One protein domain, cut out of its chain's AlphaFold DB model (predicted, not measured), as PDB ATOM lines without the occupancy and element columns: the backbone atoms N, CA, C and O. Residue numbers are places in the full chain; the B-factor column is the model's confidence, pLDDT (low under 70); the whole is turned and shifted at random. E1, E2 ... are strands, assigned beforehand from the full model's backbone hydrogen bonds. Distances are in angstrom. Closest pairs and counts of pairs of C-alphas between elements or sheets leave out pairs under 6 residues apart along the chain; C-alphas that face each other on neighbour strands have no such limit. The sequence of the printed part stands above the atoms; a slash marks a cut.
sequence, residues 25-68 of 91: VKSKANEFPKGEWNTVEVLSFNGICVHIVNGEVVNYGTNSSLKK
ATOM      1  N   VAL A  25      29.455  39.444  38.096       88.69
ATOM      2  CA  VAL A  25      28.407  39.060  39.044       88.69
ATOM      3  C   VAL A  25      27.600  40.304  39.398       88.69
ATOM      4  O   VAL A  25      28.182  41.342  39.699       88.69
ATOM      5  N   LYS A  26      26.268  40.194  39.364       87.06
ATOM      6  CA  LYS A  26      25.373  41.287  39.759       87.06
ATOM      7  C   LYS A  26      25.693  41.792  41.164       87.06
ATOM      8  O   LYS A  26      25.891  40.987  42.073       87.06
ATOM      9  N   SER A  27      25.707  43.112  41.348       90.38
ATOM     10  CA  SER A  27      25.991  43.722  42.653       90.38
ATOM     11  C   SER A  27      24.834  43.551  43.641       90.38
ATOM     12  O   SER A  27      25.044  43.553  44.853       90.38
ATOM     13  N   LYS A  28      23.614  43.359  43.129       92.75
ATOM     14  CA  LYS A  28      22.406  43.066  43.909       92.75
ATOM     15  C   LYS A  28      21.381  42.283  43.092       92.75
ATOM     16  O   LYS A  28      21.441  42.257  41.864       92.75
ATOM     17  N   ALA A  29      20.431  41.664  43.785       95.19
ATOM     18  CA  ALA A  29      19.255  41.043  43.188       95.19
ATOM     19  C   ALA A  29      18.052  41.982  43.336       95.19
ATOM     20  O   ALA A  29      17.820  42.490  44.430       95.19
ATOM     21  N   ASN A  30      17.308  42.189  42.252       97.50
ATOM     22  CA  ASN A  30      16.055  42.953  42.260       97.50
ATOM     23  C   ASN A  30      14.965  42.252  41.430       97.50
ATOM     24  O   ASN A  30      14.041  42.879  40.917       97.50
ATOM     25  N   GLU A  31      15.107  40.943  41.227       97.62
ATOM     26  CA  GLU A  31      14.137  40.127  40.516       97.62
ATOM     27  C   GLU A  31      12.931  39.792  41.404       97.62
ATOM     28  O   GLU A  31      13.082  39.441  42.576       97.62
ATOM     29  N   PHE A  32      11.732  39.834  40.825       97.94
ATOM     30  CA  PHE A  32      10.530  39.294  41.455       97.94
ATOM     31  C   PHE A  32      10.557  37.755  41.509       97.94
ATOM     32  O   PHE A  32      11.338  37.118  40.787       97.94
ATOM     33  N   PRO A  33       9.701  37.133  42.344       97.06
ATOM     34  CA  PRO A  33       9.575  35.684  42.417       97.06
ATOM     35  C   PRO A  33       9.308  35.008  41.065       97.06
ATOM     36  O   PRO A  33       8.807  35.597  40.105       97.06
ATOM     37  N   LYS A  34       9.618  33.709  41.000       94.31
ATOM     38  CA  LYS A  34       9.396  32.891  39.803       94.31
ATOM     39  C   LYS A  34       7.932  32.966  39.351       94.31
ATOM     40  O   LYS A  34       7.028  32.674  40.126       94.31
ATOM     41  N   GLY A  35       7.732  33.247  38.064       94.50
ATOM     42  CA  GLY A  35       6.410  33.355  37.435       94.50
ATOM     43  C   GLY A  35       5.926  34.796  37.273       94.50
ATOM     44  O   GLY A  35       4.990  35.035  36.515       94.50
ATOM     45  N   GLU A  36       6.590  35.754  37.918       97.75
ATOM     46  CA  GLU A  36       6.309  37.175  37.750       97.75
ATOM     47  C   GLU A  36       7.163  37.797  36.639       97.75
ATOM     48  O   GLU A  36       8.278  37.361  36.333       97.75
ATOM     49  N   TRP A  37       6.614  38.832  36.008       98.31
ATOM     50  CA  TRP A  37       7.300  39.557  34.946       98.31
ATOM     51  C   TRP A  37       8.341  40.501  35.532       98.31
ATOM     52  O   TRP A  37       8.012  41.354  36.349       98.31
ATOM     53  N   ASN A  38       9.575  40.397  35.045       98.44
ATOM     54  CA  ASN A  38      10.631  41.362  35.324       98.44
ATOM     55  C   ASN A  38      10.807  42.293  34.123       98.44
ATOM     56  O   ASN A  38      10.768  41.842  32.978       98.44
ATOM     57  N   THR A  39      11.027  43.577  34.389       98.50
ATOM     58  CA  THR A  39      11.478  44.531  33.369       98.50
ATOM     59  C   THR A  39      12.995  44.607  33.429       98.50
ATOM     60  O   THR A  39      13.555  44.860  34.496       98.50
ATOM     61  N   VAL A  40      13.655  44.373  32.296       97.88
ATOM     62  CA  VAL A  40      15.114  44.459  32.170       97.88
ATOM     63  C   VAL A  40      15.448  45.512  31.130       97.88
ATOM     64  O   VAL A  40      14.986  45.428  29.994       97.88
ATOM     65  N   GLU A  41      16.288  46.466  31.510       98.12
ATOM     66  CA  GLU A  41      16.840  47.460  30.597       98.12
ATOM     67  C   GLU A  41      18.360  47.311  30.564       98.12
ATOM     68  O   GLU A  41      19.018  47.140  31.596       98.12
ATOM     69  N   VAL A  42      18.925  47.370  29.361       96.81
ATOM     70  CA  VAL A  42      20.370  47.318  29.141       96.81
ATOM     71  C   VAL A  42      20.773  48.553  28.358       96.81
ATOM     72  O   VAL A  42      20.334  48.755  27.227       96.81
ATOM     73  N   LEU A  43      21.624  49.377  28.959       96.81
ATOM     74  CA  LEU A  43      22.208  50.543  28.311       96.81
ATOM     75  C   LEU A  43      23.626  50.191  27.875       96.81
ATOM     76  O   LEU A  43      24.431  49.740  28.691       96.81
ATOM     77  N   SER A  44      23.940  50.418  26.601       95.25
ATOM     78  CA  SER A  44      25.295  50.290  26.071       95.25
ATOM     79  C   SER A  44      25.646  51.534  25.268       95.25
ATOM     80  O   SER A  44      25.046  51.794  24.226       95.25
ATOM     81  N   PHE A  45      26.597  52.323  25.768       95.56
ATOM     82  CA  PHE A  45      26.994  53.585  25.149       95.56
ATOM     83  C   PHE A  45      28.488  53.839  25.335       95.56
ATOM     84  O   PHE A  45      28.970  53.992  26.452       95.56
ATOM     85  N   ASN A  46      29.244  53.885  24.234       94.50
ATOM     86  CA  ASN A  46      30.665  54.256  24.223       94.50
ATOM     87  C   ASN A  46      31.574  53.504  25.220       94.50
ATOM     88  O   ASN A  46      32.601  54.025  25.650       94.50
ATOM     89  N   GLY A  47      31.260  52.240  25.516       95.00
ATOM     90  CA  GLY A  47      32.020  51.405  26.454       95.00
ATOM     91  C   GLY A  47      31.514  51.462  27.900       95.00
ATOM     92  O   GLY A  47      32.102  50.821  28.767       95.00
ATOM     93  N   ILE A  48      30.427  52.195  28.147       96.44
ATOM     94  CA  ILE A  48      29.617  52.123  29.364       96.44
ATOM     95  C   ILE A  48      28.543  51.055  29.160       96.44
ATOM     96  O   ILE A  48      27.873  51.041  28.122       96.44
ATOM     97  N   CYS A  49      28.370  50.191  30.158       96.00
ATOM     98  CA  CYS A  49      27.332  49.167  30.208       96.00
ATOM     99  C   CYS A  49      26.566  49.282  31.530       96.00
ATOM    100  O   CYS A  49      27.171  49.237  32.601       96.00
ATOM    101  N   VAL A  50      25.240  49.394  31.467       96.81
ATOM    102  CA  VAL A  50      24.368  49.454  32.652       96.81
ATOM    103  C   VAL A  50      23.274  48.412  32.512       96.81
ATOM    104  O   VAL A  50      22.620  48.356  31.473       96.81
ATOM    105  N   HIS A  51      23.077  47.590  33.541       97.06
ATOM    106  CA  HIS A  51      21.932  46.684  33.615       97.06
ATOM    107  C   HIS A  51      20.998  47.163  34.717       97.06
ATOM    108  O   HIS A  51      21.423  47.391  35.855       97.06
ATOM    109  N   ILE A  52      19.723  47.276  34.372       98.12
ATOM    110  CA  ILE A  52      18.655  47.716  35.256       98.12
ATOM    111  C   ILE A  52      17.625  46.595  35.307       98.12
ATOM    112  O   ILE A  52      17.216  46.073  34.271       98.12
ATOM    113  N   VAL A  53      17.220  46.216  36.512       98.38
ATOM    114  CA  VAL A  53      16.150  45.243  36.743       98.38
ATOM    115  C   VAL A  53      15.099  45.930  37.594       98.38
ATOM    116  O   VAL A  53      15.436  46.472  38.643       98.38
ATOM    117  N   ASN A  54      13.850  45.941  37.127       98.12
ATOM    118  CA  ASN A  54      12.702  46.553  37.805       98.12
ATOM    119  C   ASN A  54      12.988  47.982  38.314       98.12
ATOM    120  O   ASN A  54      12.688  48.322  39.456       98.12
ATOM    121  N   GLY A  55      13.607  48.811  37.465       98.00
ATOM    122  CA  GLY A  55      13.938  50.209  37.763       98.00
ATOM    123  C   GLY A  55      15.199  50.427  38.606       98.00
ATOM    124  O   GLY A  55      15.559  51.571  38.871       98.00
ATOM    125  N   GLU A  56      15.907  49.366  39.007       97.50
ATOM    126  CA  GLU A  56      17.096  49.470  39.852       97.50
ATOM    127  C   GLU A  56      18.374  49.034  39.119       97.50
ATOM    128  O   GLU A  56      18.430  47.956  38.530       97.50
ATOM    129  N   VAL A  57      19.432  49.853  39.171       97.19
ATOM    130  CA  VAL A  57      20.741  49.526  38.569       97.19
ATOM    131  C   VAL A  57      21.392  48.372  39.332       97.19
ATOM    132  O   VAL A  57      21.846  48.575  40.456       97.19
ATOM    133  N   VAL A  58      21.464  47.183  38.728       97.19
ATOM    134  CA  VAL A  58      22.043  45.963  39.331       97.19
ATOM    135  C   VAL A  58      23.460  45.651  38.854       97.19
ATOM    136  O   VAL A  58      24.135  44.816  39.449       97.19
ATOM    137  N   ASN A  59      23.911  46.304  37.779       95.94
ATOM    138  CA  ASN A  59      25.299  46.286  37.323       95.94
ATOM    139  C   ASN A  59      25.646  47.588  36.605       95.94
ATOM    140  O   ASN A  59      24.850  48.107  35.818       95.94
ATOM    141  N   TYR A  60      26.866  48.060  36.839       96.31
ATOM    142  CA  TYR A  60      27.445  49.216  36.174       96.31
ATOM    143  C   TYR A  60      28.898  48.907  35.821       96.31
ATOM    144  O   TYR A  60      29.681  48.518  36.684       96.31
ATOM    145  N   GLY A  61      29.248  49.068  34.549       96.00
ATOM    146  CA  GLY A  61      30.600  48.867  34.055       96.00
ATOM    147  C   GLY A  61      31.004  49.954  33.074       96.00
ATOM    148  O   GLY A  61      30.175  50.540  32.375       96.00
ATOM    149  N   THR A  62      32.300  50.221  33.022       97.38
ATOM    150  CA  THR A  62      32.909  51.231  32.156       97.38
ATOM    151  C   THR A  62      34.114  50.650  31.435       97.38
ATOM    152  O   THR A  62      34.485  49.496  31.660       97.38
ATOM    153  N   ASN A  63      34.712  51.430  30.534       96.50
ATOM    154  CA  ASN A  63      35.938  51.054  29.830       96.50
ATOM    155  C   ASN A  63      35.857  49.677  29.146       96.50
ATOM    156  O   ASN A  63      36.856  48.967  29.028       96.50
ATOM    157  N   SER A  64      34.666  49.294  28.668       95.69
ATOM    158  CA  SER A  64      34.517  48.069  27.889       95.69
ATOM    159  C   SER A  64      35.343  48.167  26.606       95.69
ATOM    160  O   SER A  64      35.214  49.130  25.840       95.69
ATOM    161  N   SER A  65      36.163  47.147  26.335       95.06
ATOM    162  CA  SER A  65      36.892  47.050  25.065       95.06
ATOM    163  C   SER A  65      35.959  46.778  23.880       95.06
ATOM    164  O   SER A  65      36.301  47.072  22.733       95.06
ATOM    165  N   LEU A  66      34.752  46.272  24.150       92.75
ATOM    166  CA  LEU A  66      33.703  46.049  23.163       92.75
ATOM    167  C   LEU A  66      32.668  47.179  23.219       92.75
ATOM    168  O   LEU A  66      32.008  47.381  24.237       92.75
ATOM    169  N   LYS A  67      32.508  47.896  22.100       92.81
ATOM    170  CA  LYS A  67      31.570  49.032  21.960       92.81
ATOM    171  C   LYS A  67      30.408  48.772  20.996       92.81
ATOM    172  O   LYS A  67      29.569  49.640  20.801       92.81
ATOM    173  N   LYS A  68      30.390  47.606  20.348       90.44
ATOM    174  CA  LYS A  68      29.340  47.169  19.421       90.44
ATOM    175  C   LYS A  68      29.306  45.649  19.355       90.44
ATOM    176  O   LYS A  68      30.336  45.000  19.528       90.44
TER     177      LYS A  68
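AT A GLANCE: This is residues 25 to 68 of the 91 residues of the protein "DUF1080 domain-containing protein" of Kriegella sp. EG-1 (UniProt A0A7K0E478). A small open sheet of three antiparallel strands lies side by side in the order E1, E2, E3, and a long unnamed lead-in, residues 25 to 39, runs past the E3 side and beyond one end of the sheet before it turns back into E1. At the other end the tail, residues 62 to 68, leaves E3 and crosses beyond the turn that joins E1 to E2; the lead-in's turn near Gly 35 and the tail near Ser 65 make the length of the whole. The printed part has 44 residues with no named helix and three named strands, E1, E2 and E3 in that order along the chain. The class is all strand, though under half of the residues, 18 of the 44, are in named elements. The whole is loose, with a radius of gyration of the C-alphas of 11.9 A, and its C-alphas span 35 by 18 by 14 A.

HOW THE PARTS SIT: Begin at the inner strand of the sheet, E2, residues 48 to 53, and look to either side of it. On one side is the edge strand E1, residues 40 to 45, which is antiparallel to E2 with 171 degrees between their N-to-C directions. Look at the C-alphas of Ser 44 and Cys 49, which face each other at 4.7 A, and at those of Val 40 and Val 53, which face each other at 4.8 A. The backbone agrees: N 43 and O 50 are 2.9 A apart and N 50 and O 43 are 2.9 A apart, both within hydrogen-bond range. On the other side of E2 is the second edge strand, E3, residues 56 to 61, also antiparallel to E2, with 158 degrees between their directions. Here the C-alphas of Ile 52 and Val 57 face each other at 4.3 A, and the next facing pair is His 51 and Asn 59 at 5.0 A. Look at O 51 there: it is within hydrogen-bond range of N 58 at 2.9 A and of N 59 at 3.3 A. At the far end of this pair, N 49 and O 61 are 2.9 A apart, again within hydrogen-bond range. E1 and E2 form a hairpin, and so do E2 and E3. The three strands form a meander, each strand the antiparallel neighbour of the one before.

IN THESE COORDINATES: Find C-alpha 40 at (15.114, 44.459, 32.170), where E1 begins; from there it runs 16.5 A to C-alpha 45 at (26.994, 53.585, 25.149). Residues 46 and 47 are the tight link, and E2 then runs from Ile 48 to Val 53, 16.8 A from first to last C-alpha, with x falling from 29.617 to 16.150. After the tight link of residues 54 and 55, E3 runs 14.7 A from Glu 56 to C-alpha 61 at (30.600, 48.867, 34.055), and x rises again.

THE WHOLE: The two C-alphas farthest apart are those of Gly 35 and Ser 65, 35.6 A, while the first and last printed C-alphas, Val 25 and Lys 68, are 21.3 A apart. The outline is only just a rod. Look along residues 25 to 39 for the long stretch with no named element; its C-alphas lie 8 to 20 A from the mean of all C-alphas. Both links between strands are tight, and the printed part has no cut. In this predicted model the mean pLDDT of the printed part is 95.8, and no printed residue is under 70.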